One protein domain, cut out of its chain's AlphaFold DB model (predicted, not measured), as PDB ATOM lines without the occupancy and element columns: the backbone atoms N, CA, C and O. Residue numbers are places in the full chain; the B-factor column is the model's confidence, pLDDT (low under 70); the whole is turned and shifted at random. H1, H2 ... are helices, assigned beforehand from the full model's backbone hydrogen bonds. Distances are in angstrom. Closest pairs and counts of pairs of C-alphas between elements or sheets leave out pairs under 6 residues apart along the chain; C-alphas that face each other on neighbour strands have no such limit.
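This is residues 2 to 93 of the 314 residues of an uncharacterized protein of Fervidobacterium nodosum (strain ATCC 35602 / DSM 5306 / Rt17-B1) (UniProt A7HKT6). Three helices, H1, H2 and H3, stand side by side in a small bundle, their centres in a triangle; beyond it, H6 crosses H3, and H4 and H5 make the far end. At the opposite end the loop of residues 32 to 38 sticks out. The printed part has 92 residues, with six named helices in the order H1 to H6 and no named strand: all helix. It is only just compact, close to loose, with a radius of gyration of the C-alphas of 14.4 A; its spans, 48 by 24 by 17 A, only just make a rod.

Find C-alpha 6 at (-18.590, 30.444, 46.760), where H1 begins; it runs to residue 12. H2, residues 17 to 31, measures 20.6 A. H3, residues 41 to 56, measures 22.5 A and starts at (-22.015, 25.964, 57.076). Then come H4, residues 61 to 65, H5, residues 68 to 77, 14.9 A, and H6, residues 82 to 92, 15.3 A, ending at (-31.400, 19.663, 41.271).

Start at the hub, H3. It touches H2 in a helical hairpin, C-alphas 17 and 55 closest at 5.0 A, at a shallow tilt of 23 degrees. H1 and H2 form another, C-alphas 9 and 20 closest at 5.2 A. With residues 44 to 51 alone H3 touches H1, C-alphas 47 and 10 closest at 6.6 A. H6 touches H3 at a steep tilt of 61 degrees, C-alphas 87 and 53 closest at 4.8 A. Helix packing is mostly aligned. H4 and H5 touch only at the corner, C-alphas 62 and 70 closest at 5.0 A. H5 and H6 are close but not clearly touching; H3 and H5 are apart. Every O i to N i+4 pair is within hydrogen-bond range in H1, H2, H3, H4 and H6, and 5 of 6 in H5.

Look from Gln 35 to Thr 77 for the two C-alphas farthest apart, 48.8 A. The printed part has no cut and no long link. Confidence is under 70 at residues 2 to 3 and 32 to 39.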
ATOM      1  N   LEU A   2      -6.924  36.154  42.705       49.72
ATOM      2  CA  LEU A   2      -8.257  36.555  43.166       49.72
ATOM      3  C   LEU A   2      -8.950  35.304  43.725       49.72
ATOM      4  O   LEU A   2      -9.136  34.333  42.994       49.72
ATOM      5  N   SER A   3      -9.222  35.290  45.028       68.62
ATOM      6  CA  SER A   3      -9.981  34.224  45.677       68.62
ATOM      7  C   SER A   3     -11.416  34.301  45.169       68.62
ATOM      8  O   SER A   3     -12.105  35.280  45.452       68.62
ATOM      9  N   LEU A   4     -11.840  33.305  44.389       79.50
ATOM     10  CA  LEU A   4     -13.234  33.206  43.961       79.50
ATOM     11  C   LEU A   4     -14.127  33.035  45.192       79.50
ATOM     12  O   LEU A   4     -13.794  32.267  46.098       79.50
ATOM     13  N   ASN A   5     -15.263  33.724  45.211       88.31
ATOM     14  CA  ASN A   5     -16.287  33.486  46.223       88.31
ATOM     15  C   ASN A   5     -17.083  32.201  45.911       88.31
ATOM     16  O   ASN A   5     -17.009  31.649  44.813       88.31
ATOM     17  N   LEU A   6     -17.872  31.718  46.876       90.12
ATOM     18  CA  LEU A   6     -18.590  30.444  46.760       90.12
ATOM     19  C   LEU A   6     -19.553  30.381  45.553       90.12
ATOM     20  O   LEU A   6     -19.657  29.337  44.907       90.12
ATOM     21  N   ASN A   7     -20.198  31.498  45.200       92.31
ATOM     22  CA  ASN A   7     -21.096  31.582  44.044       92.31
ATOM     23  C   ASN A   7     -20.329  31.530  42.719       92.31
ATOM     24  O   ASN A   7     -20.744  30.838  41.794       92.31
ATOM     25  N   GLU A   8     -19.186  32.208  42.625       93.94
ATOM     26  CA  GLU A   8     -18.315  32.144  41.448       93.94
ATOM     27  C   GLU A   8     -17.752  30.734  41.241       93.94
ATOM     28  O   GLU A   8     -17.676  30.250  40.110       93.94
ATOM     29  N   ILE A   9     -17.401  30.047  42.334       95.06
ATOM     30  CA  ILE A   9     -16.979  28.643  42.305       95.06
ATOM     31  C   ILE A   9     -18.126  27.757  41.793       95.06
ATOM     32  O   ILE A   9     -17.914  26.920  40.908       95.06
ATOM     33  N   LEU A  10     -19.347  27.954  42.301       95.00
ATOM     34  CA  LEU A  10     -20.524  27.212  41.852       95.00
ATOM     35  C   LEU A  10     -20.839  27.476  40.372       95.00
ATOM     36  O   LEU A  10     -21.078  26.526  39.631       95.00
ATOM     37  N   GLU A  11     -20.791  28.720  39.901       95.62
ATOM     38  CA  GLU A  11     -21.001  29.032  38.482       95.62
ATOM     39  C   GLU A  11     -19.924  28.390  37.605       95.62
ATOM     40  O   GLU A  11     -20.228  27.777  36.577       95.62
ATOM     41  N   LYS A  12     -18.663  28.416  38.050       96.06
ATOM     42  CA  LYS A  12     -17.569  27.773  37.323       96.06
ATOM     43  C   LYS A  12     -17.785  26.266  37.169       96.06
ATOM     44  O   LYS A  12     -17.434  25.722  36.116       96.06
ATOM     45  N   SER A  13     -18.440  25.622  38.141       96.62
ATOM     46  CA  SER A  13     -18.770  24.189  38.110       96.62
ATOM     47  C   SER A  13     -19.661  23.769  36.937       96.62
ATOM     48  O   SER A  13     -19.679  22.591  36.597       96.62
ATOM     49  N   LYS A  14     -20.379  24.700  36.290       96.06
ATOM     50  CA  LYS A  14     -21.151  24.414  35.067       96.06
ATOM     51  C   LYS A  14     -20.244  24.145  33.860       96.06
ATOM     52  O   LYS A  14     -20.610  23.391  32.971       96.06
ATOM     53  N   SER A  15     -19.051  24.741  33.842       96.19
ATOM     54  CA  SER A  15     -18.081  24.603  32.742       96.19
ATOM     55  C   SER A  15     -16.918  23.664  33.064       96.19
ATOM     56  O   SER A  15     -16.452  22.946  32.186       96.19
ATOM     57  N   ASP A  16     -16.446  23.671  34.313       96.88
ATOM     58  CA  ASP A  16     -15.291  22.894  34.764       96.88
ATOM     59  C   ASP A  16     -15.489  22.454  36.231       96.88
ATOM     60  O   ASP A  16     -15.058  23.146  37.164       96.88
ATOM     61  N   PRO A  17     -16.192  21.326  36.462       97.19
ATOM     62  CA  PRO A  17     -16.446  20.810  37.805       97.19
ATOM     63  C   PRO A  17     -15.182  20.432  38.584       97.19
ATOM     64  O   PRO A  17     -15.190  20.509  39.812       97.19
ATOM     65  N   GLU A  18     -14.110  20.004  37.908       97.69
ATOM     66  CA  GLU A  18     -12.864  19.610  38.579       97.69
ATOM     67  C   GLU A  18     -12.135  20.843  39.108       97.69
ATOM     68  O   GLU A  18     -11.750  20.889  40.277       97.69
ATOM     69  N   PHE A  19     -12.015  21.883  38.280       96.69
ATOM     70  CA  PHE A  19     -11.467  23.157  38.726       96.69
ATOM     71  C   PHE A  19     -12.301  23.759  39.860       96.69
ATOM     72  O   PHE A  19     -11.747  24.165  40.882       96.69
ATOM     73  N   ALA A  20     -13.631  23.769  39.722       97.12
ATOM     74  CA  ALA A  20     -14.524  24.268  40.765       97.12
ATOM     75  C   ALA A  20     -14.363  23.498  42.085       97.12
ATOM     76  O   ALA A  20     -14.345  24.107  43.151       97.12
ATOM     77  N   TRP A  21     -14.180  22.175  42.034       97.38
ATOM     78  CA  TRP A  21     -13.923  21.368  43.225       97.38
ATOM     79  C   TRP A  21     -12.618  21.760  43.924       97.38
ATOM     80  O   TRP A  21     -12.596  21.925  45.142       97.38
ATOM     81  N   ASN A  22     -11.539  21.961  43.168       97.12
ATOM     82  CA  ASN A  22     -10.261  22.392  43.737       97.12
ATOM     83  C   ASN A  22     -10.370  23.780  44.381       97.12
ATOM     84  O   ASN A  22      -9.878  23.984  45.489       97.12
ATOM     85  N   MET A  23     -11.074  24.711  43.731       94.94
ATOM     86  CA  MET A  23     -11.330  26.038  44.296       94.94
ATOM     87  C   MET A  23     -12.207  25.974  45.549       94.94
ATOM     88  O   MET A  23     -11.931  26.684  46.513       94.94
ATOM     89  N   TYR A  24     -13.204  25.086  45.579       95.12
ATOM     90  CA  TYR A  24     -14.016  24.826  46.767       95.12
ATOM     91  C   TYR A  24     -13.165  24.316  47.941       95.12
ATOM     92  O   TYR A  24     -13.300  24.820  49.052       95.12
ATOM     93  N   LEU A  25     -12.242  23.373  47.706       94.00
ATOM     94  CA  LEU A  25     -11.337  22.871  48.750       94.00
ATOM     95  C   LEU A  25     -10.415  23.966  49.312       94.00
ATOM     96  O   LEU A  25     -10.162  24.009  50.516       94.00
ATOM     97  N   ILE A  26      -9.938  24.870  48.454       91.75
ATOM     98  CA  ILE A  26      -9.165  26.038  48.891       91.75
ATOM     99  C   ILE A  26     -10.051  26.958  49.739       91.75
ATOM    100  O   ILE A  26      -9.651  27.326  50.843       91.75
ATOM    101  N   TYR A  27     -11.264  27.266  49.268       90.44
ATOM    102  CA  TYR A  27     -12.222  28.119  49.971       90.44
ATOM    103  C   TYR A  27     -12.519  27.602  51.387       90.44
ATOM    104  O   TYR A  27     -12.351  28.339  52.356       90.44
ATOM    105  N   ILE A  28     -12.866  26.318  51.545       89.62
ATOM    106  CA  ILE A  28     -13.157  25.755  52.875       89.62
ATOM    107  C   ILE A  28     -11.937  25.778  53.806       89.62
ATOM    108  O   ILE A  28     -12.104  25.987  55.003       89.62
ATOM    109  N   SER A  29     -10.718  25.614  53.274       85.69
ATOM    110  CA  SER A  29      -9.490  25.649  54.082       85.69
ATOM    111  C   SER A  29      -9.181  27.044  54.633       85.69
ATOM    112  O   SER A  29      -8.596  27.174  55.706       85.69
ATOM    113  N   GLN A  30      -9.579  28.096  53.911       83.81
ATOM    114  CA  GLN A  30      -9.438  29.484  54.354       83.81
ATOM    115  C   GLN A  30     -10.485  29.810  55.419       83.81
ATOM    116  O   GLN A  30     -10.141  30.301  56.491       83.81
ATOM    117  N   VAL A  31     -11.738  29.429  55.161       79.81
ATOM    118  CA  VAL A  31     -12.862  29.626  56.081       79.81
ATOM    119  C   VAL A  31     -12.646  28.896  57.413       79.81
ATOM    120  O   VAL A  31     -12.935  29.455  58.463       79.81
ATOM    121  N   SER A  32     -12.078  27.683  57.412       68.44
ATOM    122  CA  SER A  32     -11.789  26.948  58.655       68.44
ATOM    123  C   SER A  32     -10.726  27.605  59.542       68.44
ATOM    124  O   SER A  32     -10.661  27.309  60.734       68.44
ATOM    125  N   ASN A  33      -9.886  28.475  58.973       64.75
ATOM    126  CA  ASN A  33      -8.831  29.180  59.702       64.75
ATOM    127  C   ASN A  33      -9.311  30.528  60.274       64.75
ATOM    128  O   ASN A  33      -8.682  31.062  61.187       64.75
ATOM    129  N   GLU A  34     -10.425  31.068  59.773       63.16
ATOM    130  CA  GLU A  34     -11.035  32.307  60.255       63.16
ATOM    131  C   GLU A  34     -12.063  31.996  61.358       63.16
ATOM    132  O   GLU A  34     -13.155  31.494  61.100       63.16
ATOM    133  N   GLN A  35     -11.728  32.298  62.619       51.97
ATOM    134  CA  GLN A  35     -12.661  32.185  63.750       51.97
ATOM    135  C   GLN A  35     -13.857  33.130  63.546       51.97
ATOM    136  O   GLN A  35     -13.786  34.304  63.908       51.97
ATOM    137  N   SER A  36     -14.966  32.654  62.975       52.34
ATOM    138  CA  SER A  36     -16.153  33.490  62.786       52.34
ATOM    139  C   SER A  36     -17.460  32.749  63.087       52.34
ATOM    140  O   SER A  36     -17.808  31.736  62.490       52.34
ATOM    141  N   GLN A  37     -18.223  33.316  64.025       50.25
ATOM    142  CA  GLN A  37     -19.568  32.901  64.457       50.25
ATOM    143  C   GLN A  37     -20.666  33.070  63.377       50.25
ATOM    144  O   GLN A  37     -21.849  33.016  63.699       50.25
ATOM    145  N   TYR A  38     -20.300  33.279  62.107       54.69
ATOM    146  CA  TYR A  38     -21.217  33.682  61.028       54.69
ATOM    147  C   TYR A  38     -21.043  32.889  59.725       54.69
ATOM    148  O   TYR A  38     -21.602  33.264  58.695       54.69
ATOM    149  N   ILE A  39     -20.288  31.788  59.742       64.12
ATOM    150  CA  ILE A  39     -20.142  30.927  58.566       64.12
ATOM    151  C   ILE A  39     -21.447  30.155  58.365       64.12
ATOM    152  O   ILE A  39     -21.835  29.349  59.210       64.12
ATOM    153  N   ASN A  40     -22.115  30.383  57.235       72.56
ATOM    154  CA  ASN A  40     -23.279  29.607  56.818       72.56
ATOM    155  C   ASN A  40     -22.834  28.204  56.361       72.56
ATOM    156  O   ASN A  40     -22.710  27.935  55.165       72.56
ATOM    157  N   SER A  41     -22.524  27.324  57.320       79.12
ATOM    158  CA  SER A  41     -22.015  25.964  57.076       79.12
ATOM    159  C   SER A  41     -22.908  25.167  56.128       79.12
ATOM    160  O   SER A  41     -22.412  24.430  55.280       79.12
ATOM    161  N   ASP A  42     -24.220  25.376  56.219       84.75
ATOM    162  CA  ASP A  42     -25.211  24.679  55.404       84.75
ATOM    163  C   ASP A  42     -25.109  25.056  53.921       84.75
ATOM    164  O   ASP A  42     -25.294  24.211  53.045       84.75
ATOM    165  N   GLU A  43     -24.813  26.319  53.618       88.00
ATOM    166  CA  GLU A  43     -24.621  26.792  52.244       88.00
ATOM    167  C   GLU A  43     -23.319  26.253  51.647       88.00
ATOM    168  O   GLU A  43     -23.319  25.763  50.516       88.00
ATOM    169  N   ILE A  44     -22.238  26.255  52.431       90.81
ATOM    170  CA  ILE A  44     -20.950  25.670  52.036       90.81
ATOM    171  C   ILE A  44     -21.123  24.184  51.712       90.81
ATOM    172  O   ILE A  44     -20.741  23.743  50.626       90.81
ATOM    173  N   ASP A  45     -21.775  23.428  52.596       91.38
ATOM    174  CA  ASP A  45     -22.018  22.000  52.404       91.38
ATOM    175  C   ASP A  45     -22.898  21.716  51.181       91.38
ATOM    176  O   ASP A  45     -22.616  20.787  50.415       91.38
ATOM    177  N   LYS A  46     -23.960  22.507  50.968       93.00
ATOM    178  CA  LYS A  46     -24.831  22.383  49.788       93.00
ATOM    179  C   LYS A  46     -24.049  22.605  48.498       93.00
ATOM    180  O   LYS A  46     -24.156  21.798  47.573       93.00
ATOM    181  N   VAL A  47     -23.229  23.655  48.441       94.75
ATOM    182  CA  VAL A  47     -22.392  23.946  47.269       94.75
ATOM    183  C   VAL A  47     -21.363  22.838  47.048       94.75
ATOM    184  O   VAL A  47     -21.227  22.350  45.925       94.75
ATOM    185  N   GLY A  48     -20.707  22.364  48.109       96.44
ATOM    186  CA  GLY A  48     -19.765  21.250  48.039       96.44
ATOM    187  C   GLY A  48     -20.392  19.980  47.464       96.44
ATOM    188  O   GLY A  48     -19.854  19.395  46.521       96.44
ATOM    189  N   LYS A  49     -21.561  19.572  47.976       97.06
ATOM    190  CA  LYS A  49     -22.311  18.406  47.471       97.06
ATOM    191  C   LYS A  49     -22.690  18.565  46.002       97.06
ATOM    192  O   LYS A  49     -22.444  17.656  45.208       97.06
ATOM    193  N   LYS A  50     -23.199  19.736  45.615       97.88
ATOM    194  CA  LYS A  50     -23.590  20.033  44.232       97.88
ATOM    195  C   LYS A  50     -22.407  19.965  43.264       97.88
ATOM    196  O   LYS A  50     -22.494  19.291  42.237       97.88
ATOM    197  N   ILE A  51     -21.274  20.589  43.599       98.06
ATOM    198  CA  ILE A  51     -20.050  20.536  42.778       98.06
ATOM    199  C   ILE A  51     -19.531  19.098  42.684       98.06
ATOM    200  O   ILE A  51     -19.204  18.618  41.595       98.06
ATOM    201  N   TYR A  52     -19.496  18.382  43.812       98.19
ATOM    202  CA  TYR A  52     -19.095  16.979  43.841       98.19
ATOM    203  C   TYR A  52     -19.964  16.123  42.914       98.19
ATOM    204  O   TYR A  52     -19.437  15.317  42.140       98.19
ATOM    205  N   ALA A  53     -21.283  16.313  42.959       98.31
ATOM    206  CA  ALA A  53     -22.226  15.589  42.127       98.31
ATOM    207  C   ALA A  53     -22.039  15.889  40.636       98.31
ATOM    208  O   ALA A  53     -21.930  14.949  39.843       98.31
ATOM    209  N   LYS A  54     -21.885  17.166  40.261       98.25
ATOM    210  CA  LYS A  54     -21.567  17.571  38.881       98.25
ATOM    211  C   LYS A  54     -20.292  16.918  38.369       98.25
ATOM    212  O   LYS A  54     -20.274  16.392  37.263       98.25
ATOM    213  N   ARG A  55     -19.248  16.852  39.197       98.19
ATOM    214  CA  ARG A  55     -17.997  16.169  38.844       98.19
ATOM    215  C   ARG A  55     -18.197  14.676  38.575       98.19
ATOM    216  O   ARG A  55     -17.575  14.122  37.674       98.19
ATOM    217  N   LYS A  56     -19.060  14.002  39.340       98.12
ATOM    218  CA  LYS A  56     -19.372  12.574  39.132       98.12
ATOM    219  C   LYS A  56     -20.296  12.310  37.942       98.12
ATOM    220  O   LYS A  56     -20.350  11.171  37.482       98.12
ATOM    221  N   LEU A  57     -21.001  13.333  37.469       97.12
ATOM    222  CA  LEU A  57     -21.950  13.275  36.360       97.12
ATOM    223  C   LEU A  57     -21.502  14.139  35.170       97.12
ATOM    224  O   LEU A  57     -22.329  14.515  34.346       97.12
ATOM    225  N   VAL A  58     -20.204  14.434  35.059       97.00
ATOM    226  CA  VAL A  58     -19.638  15.373  34.073       97.00
ATOM    227  C   VAL A  58     -19.926  14.986  32.619       97.00
ATOM    228  O   VAL A  58     -20.006  15.843  31.747       97.00
ATOM    229  N   GLN A  59     -20.142  13.698  32.352       96.00
ATOM    230  CA  GLN A  59     -20.527  13.190  31.037       96.00
ATOM    231  C   GLN A  59     -21.950  13.588  30.613       96.00
ATOM    232  O   GLN A  59     -22.307  13.442  29.445       96.00
ATOM    233  N   TYR A  60     -22.778  14.062  31.545       96.88
ATOM    234  CA  TYR A  60     -24.166  14.423  31.299       96.88
ATOM    235  C   TYR A  60     -24.330  15.939  31.288       96.88
ATOM    236  O   TYR A  60     -24.347  16.587  32.332       96.88
ATOM    237  N   LYS A  61     -24.529  16.502  30.093       97.00
ATOM    238  CA  LYS A  61     -24.705  17.948  29.910       97.00
ATOM    239  C   LYS A  61     -25.825  18.530  30.783       97.00
ATOM    240  O   LYS A  61     -25.616  19.554  31.421       97.00
ATOM    241  N   PHE A  62     -26.960  17.832  30.897       97.56
ATOM    242  CA  PHE A  62     -28.084  18.284  31.725       97.56
ATOM    243  C   PHE A  62     -27.704  18.465  33.204       97.56
ATOM    244  O   PHE A  62     -28.242  19.335  33.876       97.56
ATOM    245  N   ALA A  63     -26.763  17.667  33.721       97.38
ATOM    246  CA  ALA A  63     -26.317  17.757  35.108       97.38
ATOM    247  C   ALA A  63     -25.418  18.984  35.334       97.38
ATOM    248  O   ALA A  63     -25.455  19.593  36.403       97.38
ATOM    249  N   LEU A  64     -24.627  19.361  34.325       97.12
ATOM    250  CA  LEU A  64     -23.776  20.551  34.367       97.12
ATOM    251  C   LEU A  64     -24.597  21.833  34.243       97.12
ATOM    252  O   LEU A  64     -24.444  22.731  35.076       97.12
ATOM    253  N   ASP A  65     -25.488  21.858  33.250       95.94
ATOM    254  CA  ASP A  65     -26.357  22.990  32.915       95.94
ATOM    255  C   ASP A  65     -27.548  23.130  33.876       95.94
ATOM    256  O   ASP A  65     -28.235  24.147  33.851       95.94
ATOM    257  N   GLU A  66     -27.771  22.133  34.740       95.69
ATOM    258  CA  GLU A  66     -28.923  22.053  35.649       95.69
ATOM    259  C   GLU A  66     -30.261  22.074  34.890       95.69
ATOM    260  O   GLU A  66     -31.258  22.645  35.331       95.69
ATOM    261  N   ASP A  67     -30.283  21.410  33.735       97.38
ATOM    262  CA  ASP A  67     -31.436  21.305  32.848       97.38
ATOM    263  C   ASP A  67     -32.371  20.162  33.283       97.38
ATOM    264  O   ASP A  67     -32.041  18.974  33.190       97.38
ATOM    265  N   VAL A  68     -33.560  20.532  33.762       97.88
ATOM    266  CA  VAL A  68     -34.582  19.584  34.226       97.88
ATOM    267  C   VAL A  68     -35.197  18.796  33.065       97.88
ATOM    268  O   VAL A  68     -35.546  17.630  33.248       97.88
ATOM    269  N   ASP A  69     -35.303  19.376  31.869       97.12
ATOM    270  CA  ASP A  69     -35.877  18.675  30.716       97.12
ATOM    271  C   ASP A  69     -34.907  17.602  30.208       97.12
ATOM    272  O   ASP A  69     -35.297  16.446  30.016       97.12
ATOM    273  N   GLY A  70     -33.615  17.934  30.128       98.00
ATOM    274  CA  GLY A  70     -32.558  16.959  29.870       98.00
ATOM    275  C   GLY A  70     -32.485  15.853  30.932       98.00
ATOM    276  O   GLY A  70     -32.272  14.683  30.595       98.00
ATOM    277  N   LEU A  71     -32.730  16.180  32.208       98.50
ATOM    278  CA  LEU A  71     -32.876  15.180  33.271       98.50
ATOM    279  C   LEU A  71     -34.073  14.255  33.010       98.50
ATOM    280  O   LEU A  71     -33.939  13.037  33.126       98.50
ATOM    281  N   ILE A  72     -35.239  14.795  32.653       98.25
ATOM    282  CA  ILE A  72     -36.431  13.996  32.339       98.25
ATOM    283  C   ILE A  72     -36.139  13.024  31.189       98.25
ATOM    284  O   ILE A  72     -36.463  11.838  31.292       98.25
ATOM    285  N   ASP A  73     -35.478  13.482  30.127       97.88
ATOM    286  CA  ASP A  73     -35.112  12.632  28.991       97.88
ATOM    287  C   ASP A  73     -34.126  11.522  29.371       97.88
ATOM    288  O   ASP A  73     -34.280  10.368  28.949       97.88
ATOM    289  N   PHE A  74     -33.171  11.824  30.251       97.69
ATOM    290  CA  PHE A  74     -32.302  10.816  30.847       97.69
ATOM    291  C   PHE A  74     -33.104   9.779  31.653       97.69
ATOM    292  O   PHE A  74     -32.926   8.571  31.467       97.69
ATOM    293  N   LEU A  75     -34.038  10.221  32.499       97.69
ATOM    294  CA  LEU A  75     -34.867   9.347  33.335       97.69
ATOM    295  C   LEU A  75     -35.831   8.466  32.526       97.69
ATOM    296  O   LEU A  75     -36.203   7.392  33.002       97.69
ATOM    297  N   LYS A  76     -36.233   8.861  31.311       96.25
ATOM    298  CA  LYS A  76     -37.085   8.034  30.432       96.25
ATOM    299  C   LYS A  76     -36.431   6.709  30.066       96.25
ATOM    300  O   LYS A  76     -37.091   5.672  30.073       96.25
ATOM    301  N   THR A  77     -35.140   6.749  29.754       94.31
ATOM    302  CA  THR A  77     -34.423   5.638  29.114       94.31
ATOM    303  C   THR A  77     -33.478   4.899  30.055       94.31
ATOM    304  O   THR A  77     -33.108   3.762  29.768       94.31
ATOM    305  N   ASN A  78     -33.129   5.496  31.197       94.00
ATOM    306  CA  ASN A  78     -32.139   4.939  32.111       94.00
ATOM    307  C   ASN A  78     -32.765   4.409  33.407       94.00
ATOM    308  O   ASN A  78     -33.685   4.996  33.987       94.00
ATOM    309  N   ALA A  79     -32.226   3.287  33.884       90.06
ATOM    310  CA  ALA A  79     -32.465   2.805  35.236       90.06
ATOM    311  C   ALA A  79     -31.600   3.596  36.226       90.06
ATOM    312  O   ALA A  79     -30.438   3.893  35.947       90.06
ATOM    313  N   ILE A  80     -32.159   3.924  37.391       92.81
ATOM    314  CA  ILE A  80     -31.493   4.771  38.381       92.81
ATOM    315  C   ILE A  80     -31.061   3.933  39.573       92.81
ATOM    316  O   ILE A  80     -31.875   3.294  40.233       92.81
ATOM    317  N   THR A  81     -29.760   3.949  39.848       93.81
ATOM    318  CA  THR A  81     -29.203   3.398  41.085       93.81
ATOM    319  C   THR A  81     -29.368   4.404  42.222       93.81
ATOM    320  O   THR A  81     -29.351   5.611  41.976       93.81
ATOM    321  N   GLU A  82     -29.442   3.939  43.473       93.50
ATOM    322  CA  GLU A  82     -29.543   4.845  44.632       93.50
ATOM    323  C   GLU A  82     -28.399   5.870  44.657       93.50
ATOM    324  O   GLU A  82     -28.633   7.055  44.866       93.50
ATOM    325  N   LYS A  83     -27.169   5.460  44.314       96.12
ATOM    326  CA  LYS A  83     -26.035   6.388  44.185       96.12
ATOM    327  C   LYS A  83     -26.308   7.506  43.173       96.12
ATOM    328  O   LYS A  83     -26.042   8.663  43.469       96.12
ATOM    329  N   THR A  84     -26.821   7.172  41.989       96.00
ATOM    330  CA  THR A  84     -27.115   8.169  40.943       96.00
ATOM    331  C   THR A  84     -28.236   9.101  41.386       96.00
ATOM    332  O   THR A  84     -28.132  10.307  41.204       96.00
ATOM    333  N   LYS A  85     -29.270   8.558  42.033       96.44
ATOM    334  CA  LYS A  85     -30.370   9.334  42.610       96.44
ATOM    335  C   LYS A  85     -29.877  10.377  43.614       96.44
ATOM    336  O   LYS A  85     -30.275  11.528  43.491       96.44
ATOM    337  N   TYR A  86     -28.987  10.019  44.545       96.88
ATOM    338  CA  TYR A  86     -28.421  10.992  45.492       96.88
ATOM    339  C   TYR A  86     -27.659  12.116  44.782       96.88
ATOM    340  O   TYR A  86     -27.909  13.282  45.066       96.88
ATOM    341  N   LEU A  87     -26.816  11.784  43.798       98.12
ATOM    342  CA  LEU A  87     -26.079  12.796  43.030       98.12
ATOM    343  C   LEU A  87     -27.024  13.733  42.262       98.12
ATOM    344  O   LEU A  87     -26.794  14.935  42.212       98.12
ATOM    345  N   LEU A  88     -28.100  13.205  41.676       98.19
ATOM    346  CA  LEU A  88     -29.096  14.027  40.989       98.19
ATOM    347  C   LEU A  88     -29.827  14.961  41.962       98.19
ATOM    348  O   LEU A  88     -30.027  16.130  41.644       98.19
ATOM    349  N   LEU A  89     -30.181  14.480  43.155       97.75
ATOM    350  CA  LEU A  89     -30.824  15.305  44.180       97.75
ATOM    351  C   LEU A  89     -29.889  16.389  44.736       97.75
ATOM    352  O   LEU A  89     -30.363  17.486  45.012       97.75
ATOM    353  N   ASP A  90     -28.580  16.134  44.825       97.44
ATOM    354  CA  ASP A  90     -27.588  17.149  45.213       97.44
ATOM    355  C   ASP A  90     -27.459  18.282  44.171       97.44
ATOM    356  O   ASP A  90     -27.098  19.407  44.517       97.44
ATOM    357  N   ILE A  91     -27.746  18.011  42.890       97.81
ATOM    358  CA  ILE A  91     -27.694  19.019  41.815       97.81
ATOM    359  C   ILE A  91     -28.994  19.814  41.739       97.81
ATOM    360  O   ILE A  91     -28.970  21.049  41.721       97.81
ATOM    361  N   PHE A  92     -30.109  19.096  41.644       96.88
ATOM    362  CA  PHE A  92     -31.400  19.663  41.271       96.88
ATOM    363  C   PHE A  92     -32.272  20.056  42.449       96.88
ATOM    364  O   PHE A  92     -33.233  20.778  42.225       96.88
ATOM    365  N   ASP A  93     -31.937  19.602  43.658       93.88
ATOM    366  CA  ASP A  93     -32.737  19.765  44.865       93.88
ATOM    367  C   ASP A  93     -34.148  19.125  44.784       93.88
ATOM    368  O   ASP A  93     -34.896  19.227  43.810       93.88
TER     369      ASP A  93